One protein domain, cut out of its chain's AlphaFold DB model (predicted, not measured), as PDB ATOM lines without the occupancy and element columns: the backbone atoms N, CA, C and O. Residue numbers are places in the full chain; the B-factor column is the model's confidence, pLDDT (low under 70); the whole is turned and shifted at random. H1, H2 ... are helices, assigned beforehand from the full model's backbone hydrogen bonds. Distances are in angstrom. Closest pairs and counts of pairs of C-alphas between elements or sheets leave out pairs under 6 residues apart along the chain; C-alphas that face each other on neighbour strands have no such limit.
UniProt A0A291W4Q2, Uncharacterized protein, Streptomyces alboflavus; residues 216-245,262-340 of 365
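This is residues 216 to 245 and 262 to 340 of the 365 residues of an uncharacterized protein of Streptomyces alboflavus (UniProt A0A291W4Q2). Short H2 lies between H3 and long H4, which crosses it. H1 packs on H3 and H5; H5 and H6 fold back at H4's end. The printed part, 109 residues with six named helices, is all helix and compact, radius of gyration of the C-alphas 13.3 A, spans 40 by 32 by 21 A.

H2, residues 230 to 239, touches H4, residues 288 to 310, at a steep tilt of 69 degrees, only just short of perpendicular, with closest C-alphas Gly 238 and Gly 301, 3.9 A apart. H5, residues 313 to 324, and H6, residues 329 to 340, form a hairpin. Every O i to N i+4 helix pair is within hydrogen-bond range.

H1, residues 216 to 227, begins at C-alpha (8.921, -19.066, 10.545). H4 spans 33.0 A. H6 ends at C-alpha (-2.108, -34.003, -1.886).

C-alphas 245 and 262 are 16.3 A apart across the cut. The link from H3, residues 264 to 276, to H4 is long. pLDDT is under 70 in residues 283 to 294, for instance.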
ATOM      1  N   VAL A 216       9.392 -20.314   9.900       85.38
ATOM      2  CA  VAL A 216       8.921 -19.066  10.545       85.38
ATOM      3  C   VAL A 216       8.897 -17.933   9.529       85.38
ATOM      4  O   VAL A 216       7.929 -17.185   9.435       85.38
ATOM      5  N   GLU A 217       9.958 -17.831   8.734       90.31
ATOM      6  CA  GLU A 217      10.074 -16.855   7.664       90.31
ATOM      7  C   GLU A 217       8.973 -17.081   6.626       90.31
ATOM      8  O   GLU A 217       8.294 -16.137   6.240       90.31
ATOM      9  N   ALA A 218       8.727 -18.330   6.219       90.31
ATOM     10  CA  ALA A 218       7.658 -18.665   5.283       90.31
ATOM     11  C   ALA A 218       6.253 -18.358   5.825       90.31
ATOM     12  O   ALA A 218       5.398 -17.891   5.072       90.31
ATOM     13  N   GLU A 219       6.009 -18.573   7.118       89.19
ATOM     14  CA  GLU A 219       4.764 -18.187   7.785       89.19
ATOM     15  C   GLU A 219       4.585 -16.663   7.801       89.19
ATOM     16  O   GLU A 219       3.510 -16.166   7.460       89.19
ATOM     17  N   ALA A 220       5.643 -15.906   8.105       94.06
ATOM     18  CA  ALA A 220       5.621 -14.446   8.040       94.06
ATOM     19  C   ALA A 220       5.380 -13.933   6.605       94.06
ATOM     20  O   ALA A 220       4.613 -12.989   6.402       94.06
ATOM     21  N   LEU A 221       5.978 -14.582   5.597       96.06
ATOM     22  CA  LEU A 221       5.723 -14.292   4.181       96.06
ATOM     23  C   LEU A 221       4.268 -14.599   3.802       96.06
ATOM     24  O   LEU A 221       3.660 -13.809   3.082       96.06
ATOM     25  N   LEU A 222       3.689 -15.697   4.309       95.25
ATOM     26  CA  LEU A 222       2.282 -16.041   4.088       95.25
ATOM     27  C   LEU A 222       1.348 -15.003   4.706       95.25
ATOM     28  O   LEU A 222       0.454 -14.521   4.020       95.25
ATOM     29  N   ALA A 223       1.591 -14.611   5.957       95.56
ATOM     30  CA  ALA A 223       0.810 -13.576   6.625       95.56
ATOM     31  C   ALA A 223       0.888 -12.236   5.875       95.56
ATOM     32  O   ALA A 223      -0.132 -11.580   5.668       95.56
ATOM     33  N   THR A 224       2.082 -11.862   5.405       97.31
ATOM     34  CA  THR A 224       2.281 -10.651   4.595       97.31
ATOM     35  C   THR A 224       1.516 -10.738   3.274       97.31
ATOM     36  O   THR A 224       0.833  -9.790   2.901       97.31
ATOM     37  N   LEU A 225       1.584 -11.876   2.578       97.06
ATOM     38  CA  LEU A 225       0.859 -12.102   1.328       97.06
ATOM     39  C   LEU A 225      -0.663 -12.042   1.532       97.06
ATOM     40  O   LEU A 225      -1.351 -11.385   0.758       97.06
ATOM     41  N   GLU A 226      -1.191 -12.696   2.569       96.31
ATOM     42  CA  GLU A 226      -2.630 -12.735   2.866       96.31
ATOM     43  C   GLU A 226      -3.185 -11.367   3.296       96.31
ATOM     44  O   GLU A 226      -4.363 -11.089   3.066       96.31
ATOM     45  N   ALA A 227      -2.342 -10.490   3.852       96.69
ATOM     46  CA  ALA A 227      -2.701  -9.111   4.183       96.69
ATOM     47  C   ALA A 227      -2.800  -8.186   2.953       96.69
ATOM     48  O   ALA A 227      -3.449  -7.140   3.021       96.69
ATOM     49  N   LEU A 228      -2.184  -8.547   1.820       96.19
ATOM     50  CA  LEU A 228      -2.260  -7.746   0.599       96.19
ATOM     51  C   LEU A 228      -3.655  -7.825  -0.041       96.19
ATOM     52  O   LEU A 228      -4.265  -8.897  -0.065       96.19
ATOM     53  N   PRO A 229      -4.144  -6.746  -0.681       96.00
ATOM     54  CA  PRO A 229      -5.312  -6.826  -1.553       96.00
ATOM     55  C   PRO A 229      -5.112  -7.866  -2.668       96.00
ATOM     56  O   PRO A 229      -4.023  -7.980  -3.227       96.00
ATOM     57  N   ALA A 230      -6.174  -8.573  -3.067       94.38
ATOM     58  CA  ALA A 230      -6.092  -9.630  -4.086       94.38
ATOM     59  C   ALA A 230      -5.379  -9.220  -5.402       94.38
ATOM     60  O   ALA A 230      -4.588 -10.015  -5.915       94.38
ATOM     61  N   PRO A 231      -5.553  -7.991  -5.940       92.12
ATOM     62  CA  PRO A 231      -4.794  -7.548  -7.111       92.12
ATOM     63  C   PRO A 231      -3.273  -7.511  -6.890       92.12
ATOM     64  O   PRO A 231      -2.511  -7.793  -7.811       92.12
ATOM     65  N   TRP A 232      -2.829  -7.190  -5.672       94.38
ATOM     66  CA  TRP A 232      -1.418  -7.193  -5.291       94.38
ATOM     67  C   TRP A 232      -0.881  -8.611  -5.093       94.38
ATOM     68  O   TRP A 232       0.218  -8.899  -5.563       94.38
ATOM     69  N   GLN A 233      -1.672  -9.514  -4.499       94.75
ATOM     70  CA  GLN A 233      -1.316 -10.937  -4.403       94.75
ATOM     71  C   GLN A 233      -1.034 -11.528  -5.790       94.75
ATOM     72  O   GLN A 233      -0.002 -12.166  -6.001       94.75
ATOM     73  N   ALA A 234      -1.909 -11.241  -6.761       91.06
ATOM     74  CA  ALA A 234      -1.750 -11.695  -8.137       91.06
ATOM     75  C   ALA A 234      -0.456 -11.170  -8.780       91.06
ATOM     76  O   ALA A 234       0.280 -11.941  -9.390       91.06
ATOM     77  N   VAL A 235      -0.132  -9.884  -8.609       89.69
ATOM     78  CA  VAL A 235       1.113  -9.308  -9.148       89.69
ATOM     79  C   VAL A 235       2.348  -9.945  -8.512       89.69
ATOM     80  O   VAL A 235       3.276 -10.313  -9.232       89.69
ATOM     81  N   VAL A 236       2.364 -10.106  -7.185       92.69
ATOM     82  CA  VAL A 236       3.500 -10.706  -6.474       92.69
ATOM     83  C   VAL A 236       3.723 -12.140  -6.939       92.69
ATOM     84  O   VAL A 236       4.831 -12.475  -7.352       92.69
ATOM     85  N   LEU A 237       2.683 -12.980  -6.921       92.56
ATOM     86  CA  LEU A 237       2.807 -14.387  -7.305       92.56
ATOM     87  C   LEU A 237       3.105 -14.552  -8.800       92.56
ATOM     88  O   LEU A 237       3.953 -15.370  -9.155       92.56
ATOM     89  N   GLY A 238       2.496 -13.737  -9.667       88.31
ATOM     90  CA  GLY A 238       2.820 -13.690 -11.095       88.31
ATOM     91  C   GLY A 238       4.301 -13.388 -11.336       88.31
ATOM     92  O   GLY A 238       4.968 -14.095 -12.090       88.31
ATOM     93  N   GLY A 239       4.858 -12.432 -10.587       86.06
ATOM     94  CA  GLY A 239       6.280 -12.087 -10.621       86.06
ATOM     95  C   GLY A 239       7.232 -13.178 -10.109       86.06
ATOM     96  O   GLY A 239       8.427 -13.108 -10.383       86.06
ATOM     97  N   GLN A 240       6.738 -14.208  -9.407       89.38
ATOM     98  CA  GLN A 240       7.544 -15.350  -8.939       89.38
ATOM     99  C   GLN A 240       7.598 -16.520  -9.940       89.38
ATOM    100  O   GLN A 240       8.099 -17.607  -9.618       89.38
ATOM    101  N   ARG A 241       7.102 -16.336 -11.168       81.00
ATOM    102  CA  ARG A 241       7.244 -17.321 -12.248       81.00
ATOM    103  C   ARG A 241       8.712 -17.553 -12.630       81.00
ATOM    104  O   ARG A 241       9.596 -16.765 -12.289       81.00
ATOM    105  N   ARG A 242       8.989 -18.651 -13.347       72.94
ATOM    106  CA  ARG A 242      10.310 -18.817 -13.976       72.94
ATOM    107  C   ARG A 242      10.530 -17.652 -14.950       72.94
ATOM    108  O   ARG A 242       9.589 -17.339 -15.684       72.94
ATOM    109  N   PRO A 243      11.728 -17.034 -14.972       65.25
ATOM    110  CA  PRO A 243      12.069 -16.067 -16.004       65.25
ATOM    111  C   PRO A 243      11.761 -16.689 -17.362       65.25
ATOM    112  O   PRO A 243      12.148 -17.833 -17.617       65.25
ATOM    113  N   ARG A 244      11.003 -15.975 -18.195       64.00
ATOM    114  CA  ARG A 244      10.730 -16.444 -19.550       64.00
ATOM    115  C   ARG A 244      12.077 -16.574 -20.251       64.00
ATOM    116  O   ARG A 244      12.904 -15.664 -20.146       64.00
ATOM    117  N   GLU A 245      12.302 -17.697 -20.927       62.84
ATOM    118  CA  GLU A 245      13.442 -17.786 -21.833       62.84
ATOM    119  C   GLU A 245      13.353 -16.593 -22.788       62.84
ATOM    120  O   GLU A 245      12.245 -16.270 -23.240       62.84
ATOM    121  N   PRO A 262      12.808 -10.870  -8.678       84.81
ATOM    122  CA  PRO A 262      12.948 -10.330  -7.334       84.81
ATOM    123  C   PRO A 262      12.747 -11.450  -6.312       84.81
ATOM    124  O   PRO A 262      11.922 -12.356  -6.513       84.81
ATOM    125  N   LEU A 263      13.481 -11.380  -5.202       90.25
ATOM    126  CA  LEU A 263      13.270 -12.299  -4.089       90.25
ATOM    127  C   LEU A 263      11.836 -12.135  -3.567       90.25
ATOM    128  O   LEU A 263      11.302 -11.027  -3.535       90.25
ATOM    129  N   LEU A 264      11.199 -13.235  -3.148       93.50
ATOM    130  CA  LEU A 264       9.804 -13.203  -2.688       93.50
ATOM    131  C   LEU A 264       9.609 -12.195  -1.541       93.50
ATOM    132  O   LEU A 264       8.633 -11.450  -1.545       93.50
ATOM    133  N   ALA A 265      10.553 -12.142  -0.598       95.38
ATOM    134  CA  ALA A 265      10.519 -11.206   0.523       95.38
ATOM    135  C   ALA A 265      10.549  -9.737   0.065       95.38
ATOM    136  O   ALA A 265       9.735  -8.937   0.519       95.38
ATOM    137  N   GLU A 266      11.424  -9.392  -0.884       92.75
ATOM    138  CA  GLU A 266      11.530  -8.036  -1.442       92.75
ATOM    139  C   GLU A 266      10.267  -7.652  -2.223       92.75
ATOM    140  O   GLU A 266       9.756  -6.537  -2.091       92.75
ATOM    141  N   ALA A 267       9.728  -8.590  -3.009       92.44
ATOM    142  CA  ALA A 267       8.496  -8.389  -3.761       92.44
ATOM    143  C   ALA A 267       7.302  -8.125  -2.828       92.44
ATOM    144  O   ALA A 267       6.523  -7.205  -3.080       92.44
ATOM    145  N   LEU A 268       7.183  -8.890  -1.737       95.12
ATOM    146  CA  LEU A 268       6.138  -8.708  -0.729       95.12
ATOM    147  C   LEU A 268       6.294  -7.395   0.037       95.12
ATOM    148  O   LEU A 268       5.314  -6.672   0.185       95.12
ATOM    149  N   GLN A 269       7.509  -7.053   0.472       95.06
ATOM    150  CA  GLN A 269       7.770  -5.801   1.182       95.06
ATOM    151  C   GLN A 269       7.445  -4.580   0.310       95.06
ATOM    152  O   GLN A 269       6.790  -3.643   0.765       95.06
ATOM    153  N   SER A 270       7.857  -4.606  -0.961       92.56
ATOM    154  CA  SER A 270       7.561  -3.540  -1.920       92.56
ATOM    155  C   SER A 270       6.061  -3.422  -2.204       92.56
ATOM    156  O   SER A 270       5.523  -2.314  -2.219       92.56
ATOM    157  N   ALA A 271       5.366  -4.551  -2.383       93.62
ATOM    158  CA  ALA A 271       3.919  -4.571  -2.586       93.62
ATOM    159  C   ALA A 271       3.153  -4.064  -1.355       93.62
ATOM    160  O   ALA A 271       2.208  -3.296  -1.514       93.62
ATOM    161  N   ALA A 272       3.576  -4.441  -0.145       95.69
ATOM    162  CA  ALA A 272       2.966  -3.987   1.102       95.69
ATOM    163  C   ALA A 272       3.105  -2.471   1.271       95.69
ATOM    164  O   ALA A 272       2.098  -1.789   1.436       95.69
ATOM    165  N   ALA A 273       4.315  -1.931   1.106       94.50
ATOM    166  CA  ALA A 273       4.556  -0.491   1.198       94.50
ATOM    167  C   ALA A 273       3.731   0.309   0.170       94.50
ATOM    168  O   ALA A 273       3.194   1.372   0.478       94.50
ATOM    169  N   GLN A 274       3.597  -0.205  -1.058       93.19
ATOM    170  CA  GLN A 274       2.792   0.444  -2.098       93.19
ATOM    171  C   GLN A 274       1.287   0.341  -1.817       93.19
ATOM    172  O   GLN A 274       0.567   1.324  -1.993       93.19
ATOM    173  N   ALA A 275       0.812  -0.813  -1.347       93.88
ATOM    174  CA  ALA A 275      -0.582  -1.001  -0.966       93.88
ATOM    175  C   ALA A 275      -0.978  -0.102   0.218       93.88
ATOM    176  O   ALA A 275      -2.035   0.526   0.171       93.88
ATOM    177  N   GLU A 276      -0.119   0.024   1.236       95.06
ATOM    178  CA  GLU A 276      -0.315   0.930   2.379       95.06
ATOM    179  C   GLU A 276      -0.357   2.403   1.954       95.06
ATOM    180  O   GLU A 276      -1.161   3.176   2.474       95.06
ATOM    181  N   ALA A 277       0.440   2.788   0.953       95.56
ATOM    182  CA  ALA A 277       0.398   4.121   0.355       95.56
ATOM    183  C   ALA A 277      -0.850   4.373  -0.521       95.56
ATOM    184  O   ALA A 277      -0.977   5.445  -1.114       95.56
ATOM    185  N   GLY A 278      -1.760   3.399  -0.644       94.75
ATOM    186  CA  GLY A 278      -2.949   3.491  -1.492       94.75
ATOM    187  C   GLY A 278      -2.644   3.432  -2.991       94.75
ATOM    188  O   GLY A 278      -3.504   3.767  -3.808       94.75
ATOM    189  N   MET A 279      -1.431   3.017  -3.372       90.44
ATOM    190  CA  MET A 279      -1.048   2.910  -4.774       90.44
ATOM    191  C   MET A 279      -1.724   1.685  -5.401       90.44
ATOM    192  O   MET A 279      -1.696   0.587  -4.826       90.44
ATOM    193  N   PRO A 280      -2.326   1.826  -6.596       88.62
ATOM    194  CA  PRO A 280      -2.809   0.669  -7.327       88.62
ATOM    195  C   PRO A 280      -1.618  -0.200  -7.760       88.62
ATOM    196  O   PRO A 280      -0.516   0.323  -7.956       88.62
ATOM    197  N   PRO A 281      -1.825  -1.514  -7.967       86.25
ATOM    198  CA  PRO A 281      -0.808  -2.357  -8.580       86.25
ATOM    199  C   PRO A 281      -0.342  -1.727  -9.898       86.25
ATOM    200  O   PRO A 281      -1.185  -1.248 -10.668       86.25
ATOM    201  N   PRO A 282       0.977  -1.693 -10.162       77.06
ATOM    202  CA  PRO A 282       1.528  -0.927 -11.267       77.06
ATOM    203  C   PRO A 282       0.871  -1.361 -12.579       77.06
ATOM    204  O   PRO A 282       0.765  -2.569 -12.840       77.06
ATOM    205  N   PRO A 283       0.444  -0.408 -13.432       65.62
ATOM    206  CA  PRO A 283      -0.054  -0.760 -14.746       65.62
ATOM    207  C   PRO A 283       1.042  -1.500 -15.518       65.62
ATOM    208  O   PRO A 283       2.240  -1.393 -15.229       65.62
ATOM    209  N   ALA A 284       0.625  -2.275 -16.510       55.62
ATOM    210  CA  ALA A 284       1.499  -2.681 -17.597       55.62
ATOM    211  C   ALA A 284       2.366  -1.485 -18.046       55.62
ATOM    212  O   ALA A 284       1.829  -0.407 -18.290       55.62
ATOM    213  N   GLN A 285       3.696  -1.627 -18.083       52.69
ATOM    214  CA  GLN A 285       4.541  -0.550 -18.617       52.69
ATOM    215  C   GLN A 285       4.222  -0.329 -20.097       52.69
ATOM    216  O   GLN A 285       3.740  -1.234 -20.773       52.69
ATOM    217  N   VAL A 286       4.522   0.875 -20.584       38.44
ATOM    218  CA  VAL A 286       4.280   1.291 -21.969       38.44
ATOM    219  C   VAL A 286       5.216   0.516 -22.903       38.44
ATOM    220  O   VAL A 286       6.343   0.917 -23.169       38.44
ATOM    221  N   GLY A 287       4.746  -0.642 -23.347       50.50
ATOM    222  CA  GLY A 287       5.403  -1.535 -24.290       50.50
ATOM    223  C   GLY A 287       4.537  -2.777 -24.444       50.50
ATOM    224  O   GLY A 287       4.199  -3.400 -23.445       50.50
ATOM    225  N   TRP A 288       4.151  -3.124 -25.671       37.59
ATOM    226  CA  TRP A 288       3.162  -4.181 -25.923       37.59
ATOM    227  C   TRP A 288       3.569  -5.545 -25.327       37.59
ATOM    228  O   TRP A 288       2.721  -6.255 -24.792       37.59
ATOM    229  N   GLU A 289       4.869  -5.873 -25.332       54.00
ATOM    230  CA  GLU A 289       5.428  -7.078 -24.695       54.00
ATOM    231  C   GLU A 289       5.342  -6.997 -23.167       54.00
ATOM    232  O   GLU A 289       4.825  -7.909 -22.529       54.00
ATOM    233  N   ALA A 290       5.754  -5.869 -22.576       57.06
ATOM    234  CA  ALA A 290       5.696  -5.639 -21.130       57.06
ATOM    235  C   ALA A 290       4.254  -5.562 -20.595       57.06
ATOM    236  O   ALA A 290       3.999  -5.881 -19.429       57.06
ATOM    237  N   GLU A 291       3.314  -5.130 -21.437       53.12
ATOM    238  CA  GLU A 291       1.890  -5.091 -21.148       53.12
ATOM    239  C   GLU A 291       1.256  -6.473 -21.193       53.12
ATOM    240  O   GLU A 291       0.568  -6.861 -20.242       53.12
ATOM    241  N   TRP A 292       1.527  -7.232 -22.252       51.97
ATOM    242  CA  TRP A 292       1.050  -8.599 -22.381       51.97
ATOM    243  C   TRP A 292       1.644  -9.505 -21.293       51.97
ATOM    244  O   TRP A 292       0.900 -10.247 -20.650       51.97
ATOM    245  N   ASP A 293       2.937  -9.361 -20.986       65.31
ATOM    246  CA  ASP A 293       3.603 -10.095 -19.909       65.31
ATOM    247  C   ASP A 293       2.980  -9.809 -18.543       65.31
ATOM    248  O   ASP A 293       2.669 -10.749 -17.815       65.31
ATOM    249  N   ARG A 294       2.702  -8.538 -18.215       67.88
ATOM    250  CA  ARG A 294       2.052  -8.178 -16.943       67.88
ATOM    251  C   ARG A 294       0.571  -8.525 -16.880       67.88
ATOM    252  O   ARG A 294       0.028  -8.683 -15.785       67.88
ATOM    253  N   LYS A 295      -0.125  -8.574 -18.017       72.31
ATOM    254  CA  LYS A 295      -1.506  -9.062 -18.069       72.31
ATOM    255  C   LYS A 295      -1.530 -10.560 -17.778       72.31
ATOM    256  O   LYS A 295      -2.255 -10.984 -16.885       72.31
ATOM    257  N   GLN A 296      -0.662 -11.314 -18.447       74.88
ATOM    258  CA  GLN A 296      -0.507 -12.742 -18.211       74.88
ATOM    259  C   GLN A 296      -0.030 -13.033 -16.778       74.88
ATOM    260  O   GLN A 296      -0.531 -13.963 -16.157       74.88
ATOM    261  N   ASP A 297       0.871 -12.221 -16.212       77.00
ATOM    262  CA  ASP A 297       1.299 -12.346 -14.810       77.00
ATOM    263  C   ASP A 297       0.173 -12.124 -13.823       77.00
ATOM    264  O   ASP A 297       0.086 -12.834 -12.828       77.00
ATOM    265  N   ARG A 298      -0.708 -11.160 -14.092       81.19
ATOM    266  CA  ARG A 298      -1.878 -10.935 -13.246       81.19
ATOM    267  C   ARG A 298      -2.877 -12.079 -13.352       81.19
ATOM    268  O   ARG A 298      -3.380 -12.514 -12.324       81.19
ATOM    269  N   GLU A 299      -3.149 -12.572 -14.556       84.56
ATOM    270  CA  GLU A 299      -4.074 -13.693 -14.776       84.56
ATOM    271  C   GLU A 299      -3.543 -14.978 -14.124       84.56
ATOM    272  O   GLU A 299      -4.190 -15.532 -13.234       84.56
ATOM    273  N   LEU A 300      -2.321 -15.390 -14.468       82.81
ATOM    274  CA  LEU A 300      -1.690 -16.576 -13.890       82.81
ATOM    275  C   LEU A 300      -1.433 -16.405 -12.393       82.81
ATOM    276  O   LEU A 300      -1.650 -17.329 -11.620       82.81
ATOM    277  N   GLY A 301      -0.991 -15.229 -11.957       86.94
ATOM    278  CA  GLY A 301      -0.785 -14.931 -10.546       86.94
ATOM    279  C   GLY A 301      -2.078 -15.024  -9.740       86.94
ATOM    280  O   GLY A 301      -2.056 -15.555  -8.632       86.94
ATOM    281  N   ALA A 302      -3.213 -14.593 -10.298       89.38
ATOM    282  CA  ALA A 302      -4.523 -14.770  -9.675       89.38
ATOM    283  C   ALA A 302      -4.921 -16.253  -9.594       89.38
ATOM    284  O   ALA A 302      -5.381 -16.700  -8.541       89.38
ATOM    285  N   GLU A 303      -4.692 -17.033 -10.657       89.19
ATOM    286  CA  GLU A 303      -4.911 -18.486 -10.648       89.19
ATOM    287  C   GLU A 303      -4.052 -19.181  -9.586       89.19
ATOM    288  O   GLU A 303      -4.563 -19.988  -8.807       89.19
ATOM    289  N   GLN A 304      -2.763 -18.837  -9.500       90.69
ATOM    290  CA  GLN A 304      -1.852 -19.400  -8.502       90.69
ATOM    291  C   GLN A 304      -2.211 -18.960  -7.082       90.69
ATOM    292  O   GLN A 304      -2.144 -19.776  -6.167       90.69
ATOM    293  N   SER A 305      -2.658 -17.717  -6.889       92.00
ATOM    294  CA  SER A 305      -3.184 -17.246  -5.603       92.00
ATOM    295  C   SER A 305      -4.388 -18.081  -5.176       92.00
ATOM    296  O   SER A 305      -4.457 -18.579  -4.052       92.00
ATOM    297  N   GLN A 306      -5.327 -18.313  -6.096       90.06
ATOM    298  CA  GLN A 306      -6.496 -19.136  -5.822       90.06
ATOM    299  C   GLN A 306      -6.109 -20.591  -5.529       90.06
ATOM    300  O   GLN A 306      -6.635 -21.186  -4.590       90.06
ATOM    301  N   ALA A 307      -5.183 -21.169  -6.292       84.50
ATOM    302  CA  ALA A 307      -4.702 -22.525  -6.062       84.50
ATOM    303  C   ALA A 307      -4.000 -22.656  -4.699       84.50
ATOM    304  O   ALA A 307      -4.329 -23.566  -3.941       84.50
ATOM    305  N   LEU A 308      -3.131 -21.705  -4.340       88.81
ATOM    306  CA  LEU A 308      -2.464 -21.636  -3.039       88.81
ATOM    307  C   LEU A 308      -3.481 -21.565  -1.892       88.81
ATOM    308  O   LEU A 308      -3.398 -22.357  -0.961       88.81
ATOM    309  N   THR A 309      -4.492 -20.690  -1.968       89.06
ATOM    310  CA  THR A 309      -5.520 -20.565  -0.906       89.06
ATOM    311  C   THR A 309      -6.357 -21.830  -0.688       89.06
ATOM    312  O   THR A 309      -6.892 -22.023   0.402       89.06
ATOM    313  N   ARG A 310      -6.463 -22.710  -1.694       83.31
ATOM    314  CA  ARG A 310      -7.150 -24.008  -1.575       83.31
ATOM    315  C   ARG A 310      -6.298 -25.074  -0.880       83.31
ATOM    316  O   ARG A 310      -6.845 -26.092  -0.461       83.31
ATOM    317  N   LEU A 311      -4.986 -24.866  -0.754       74.31
ATOM    318  CA  LEU A 311      -4.115 -25.788  -0.036       74.31
ATOM    319  C   LEU A 311      -4.365 -25.697   1.484       74.31
ATOM    320  O   LEU A 311      -4.611 -24.606   2.020       74.31
ATOM    321  N   PRO A 312      -4.254 -26.815   2.229       76.50
ATOM    322  CA  PRO A 312      -4.261 -26.757   3.686       76.50
ATOM    323  C   PRO A 312      -3.134 -25.850   4.204       76.50
ATOM    324  O   PRO A 312      -2.106 -25.687   3.552       76.50
ATOM    325  N   TYR A 313      -3.310 -25.255   5.385       79.88
ATOM    326  CA  TYR A 313      -2.414 -24.203   5.888       79.88
ATOM    327  C   TYR A 313      -0.921 -24.583   5.874       79.88
ATOM    328  O   TYR A 313      -0.112 -23.844   5.322       79.88
ATOM    329  N   GLY A 314      -0.557 -25.769   6.374       74.44
ATOM    330  CA  GLY A 314       0.841 -26.225   6.351       74.44
ATOM    331  C   GLY A 314       1.428 -26.345   4.937       74.44
ATOM    332  O   GLY A 314       2.593 -26.024   4.726       74.44
ATOM    333  N   TRP A 315       0.606 -26.714   3.950       78.81
ATOM    334  CA  TRP A 315       1.010 -26.774   2.542       78.81
ATOM    335  C   TRP A 315       1.173 -25.386   1.919       78.81
ATOM    336  O   TRP A 315       2.026 -25.208   1.055       78.81
ATOM    337  N   ARG A 316       0.409 -24.385   2.377       85.50
ATOM    338  CA  ARG A 316       0.617 -22.983   1.978       85.50
ATOM    339  C   ARG A 316       1.964 -22.458   2.462       85.50
ATOM    340  O   ARG A 316       2.698 -21.859   1.678       85.50
ATOM    341  N   VAL A 317       2.294 -22.723   3.728       84.62
ATOM    342  CA  VAL A 317       3.581 -22.336   4.325       84.62
ATOM    343  C   VAL A 317       4.738 -23.018   3.591       84.62
ATOM    344  O   VAL A 317       5.677 -22.339   3.181       84.62
ATOM    345  N   ASP A 318       4.662 -24.330   3.339       81.06
ATOM    346  CA  ASP A 318       5.719 -25.035   2.601       81.06
ATOM    347  C   ASP A 318       5.861 -24.548   1.153       81.06
ATOM    348  O   ASP A 318       6.979 -24.356   0.672       81.06
ATOM    349  N   ALA A 319       4.747 -24.273   0.466       86.00
ATOM    350  CA  ALA A 319       4.789 -23.722  -0.881       86.00
ATOM    351  C   ALA A 319       5.539 -22.379  -0.908       86.00
ATOM    352  O   ALA A 319       6.453 -22.212  -1.716       86.00
ATOM    353  N   LEU A 320       5.237 -21.448   0.005       93.44
ATOM    354  CA  LEU A 320       5.961 -20.171   0.070       93.44
ATOM    355  C   LEU A 320       7.417 -20.325   0.507       93.44
ATOM    356  O   LEU A 320       8.272 -19.617  -0.025       93.44
ATOM    357  N   ARG A 321       7.729 -21.275   1.392       92.69
ATOM    358  CA  ARG A 321       9.111 -21.621   1.756       92.69
ATOM    359  C   ARG A 321       9.922 -22.037   0.526       92.69
ATOM    360  O   ARG A 321      11.024 -21.535   0.312       92.69
ATOM    361  N   ARG A 322       9.367 -22.910  -0.322       88.25
ATOM    362  CA  ARG A 322      10.013 -23.344  -1.576       88.25
ATOM    363  C   ARG A 322      10.144 -22.196  -2.574       88.25
ATOM    364  O   ARG A 322      11.179 -22.077  -3.229       88.25
ATOM    365  N   VAL A 323       9.134 -21.329  -2.674       92.62
ATOM    366  CA  VAL A 323       9.213 -20.139  -3.534       92.62
ATOM    367  C   VAL A 323      10.303 -19.186  -3.056       92.62
ATOM    368  O   VAL A 323      11.083 -18.714  -3.882       92.62
ATOM    369  N   ALA A 324      10.413 -18.947  -1.748       91.69
ATOM    370  CA  ALA A 324      11.481 -18.142  -1.157       91.69
ATOM    371  C   ALA A 324      12.875 -18.729  -1.442       91.69
ATOM    372  O   ALA A 324      13.807 -17.978  -1.707       91.69
ATOM    373  N   ALA A 325      12.992 -20.060  -1.491       89.06
ATOM    374  CA  ALA A 325      14.208 -20.771  -1.894       89.06
ATOM    375  C   ALA A 325      14.486 -20.751  -3.417       89.06
ATOM    376  O   ALA A 325      15.437 -21.374  -3.880       89.06
ATOM    377  N   GLY A 326      13.671 -20.046  -4.210       88.12
ATOM    378  CA  GLY A 326      13.877 -19.854  -5.648       88.12
ATOM    379  C   GLY A 326      13.015 -20.736  -6.554       88.12
ATOM    380  O   GLY A 326      13.060 -20.571  -7.774       88.12
ATOM    381  N   LEU A 327      12.181 -21.626  -6.005       87.69
ATOM    382  CA  LEU A 327      11.231 -22.393  -6.814       87.69
ATOM    383  C   LEU A 327      10.168 -21.456  -7.415       87.69
ATOM    384  O   LEU A 327       9.841 -20.416  -6.839       87.69
ATOM    385  N   SER A 328       9.627 -21.772  -8.594       89.12
ATOM    386  CA  SER A 328       8.500 -20.997  -9.127       89.12
ATOM    387  C   SER A 328       7.223 -21.313  -8.355       89.12
ATOM    388  O   SER A 328       7.030 -22.445  -7.915       89.12
ATOM    389  N   ILE A 329       6.323 -20.333  -8.229       90.75
ATOM    390  CA  ILE A 329       5.044 -20.546  -7.533       90.75
ATOM    391  C   ILE A 329       4.222 -21.675  -8.166       90.75
ATOM    392  O   ILE A 329       3.674 -22.504  -7.448       90.75
ATOM    393  N   LEU A 330       4.215 -21.766  -9.500       87.75
ATOM    394  CA  LEU A 330       3.522 -22.828 -10.229       87.75
ATOM    395  C   LEU A 330       4.065 -24.214  -9.861       87.75
ATOM    396  O   LEU A 330       3.281 -25.133  -9.647       87.75
ATOM    397  N   ALA A 331       5.390 -24.363  -9.775       79.44
ATOM    398  CA  ALA A 331       5.999 -25.629  -9.379       79.44
ATOM    399  C   ALA A 331       5.713 -25.937  -7.904       79.44
ATOM    400  O   ALA A 331       5.268 -27.031  -7.600       79.44
ATOM    401  N   ALA A 332       5.858 -24.965  -6.999       84.69
ATOM    402  CA  ALA A 332       5.607 -25.172  -5.572       84.69
ATOM    403  C   ALA A 332       4.152 -25.583  -5.267       84.69
ATOM    404  O   ALA A 332       3.914 -26.515  -4.500       84.69
ATOM    405  N   VAL A 333       3.174 -24.908  -5.882       83.50
ATOM    406  CA  VAL A 333       1.745 -25.235  -5.739       83.50
ATOM    407  C   VAL A 333       1.406 -26.540  -6.459       83.50
ATOM    408  O   VAL A 333       0.622 -27.331  -5.939       83.50
ATOM    409  N   GLY A 334       2.006 -26.782  -7.628       73.31
ATOM    410  CA  GLY A 334       1.864 -28.029  -8.378       73.31
ATOM    411  C   GLY A 334       2.352 -29.238  -7.585       73.31
ATOM    412  O   GLY A 334       1.600 -30.197  -7.443       73.31
ATOM    413  N   ASP A 335       3.548 -29.160  -7.002       75.81
ATOM    414  CA  ASP A 335       4.120 -30.198  -6.140       75.81
ATOM    415  C   ASP A 335       3.214 -30.453  -4.931       75.81
ATOM    416  O   ASP A 335       2.866 -31.595  -4.650       75.81
ATOM    417  N   ALA A 336       2.745 -29.394  -4.260       70.31
ATOM    418  CA  ALA A 336       1.824 -29.531  -3.134       70.31
ATOM    419  C   ALA A 336       0.504 -30.207  -3.539       70.31
ATOM    420  O   ALA A 336       0.008 -31.089  -2.840       70.31
ATOM    421  N   ALA A 337      -0.067 -29.824  -4.683       69.12
ATOM    422  CA  ALA A 337      -1.283 -30.429  -5.208       69.12
ATOM    423  C   ALA A 337      -1.066 -31.890  -5.633       69.12
ATOM    424  O   ALA A 337      -1.949 -32.716  -5.417       69.12
ATOM    425  N   VAL A 338       0.087 -32.222  -6.220       63.62
ATOM    426  CA  VAL A 338       0.467 -33.596  -6.572       63.62
ATOM    427  C   VAL A 338       0.641 -34.433  -5.315       63.62
ATOM    428  O   VAL A 338       0.036 -35.496  -5.255       63.62
ATOM    429  N   GLY A 339       1.353 -33.949  -4.298       59.78
ATOM    430  CA  GLY A 339       1.497 -34.647  -3.020       59.78
ATOM    431  C   GLY A 339       0.147 -34.904  -2.358       59.78
ATOM    432  O   GLY A 339      -0.198 -36.037  -2.021       59.78
ATOM    433  N   ILE A 340      -0.709 -33.881  -2.310       57.16
ATOM    434  CA  ILE A 340      -2.108 -34.003  -1.886       57.16
ATOM    435  C   ILE A 340      -2.866 -35.048  -2.713       57.16
ATOM    436  O   ILE A 340      -3.554 -35.893  -2.144       57.16
TER     437      ILE A 340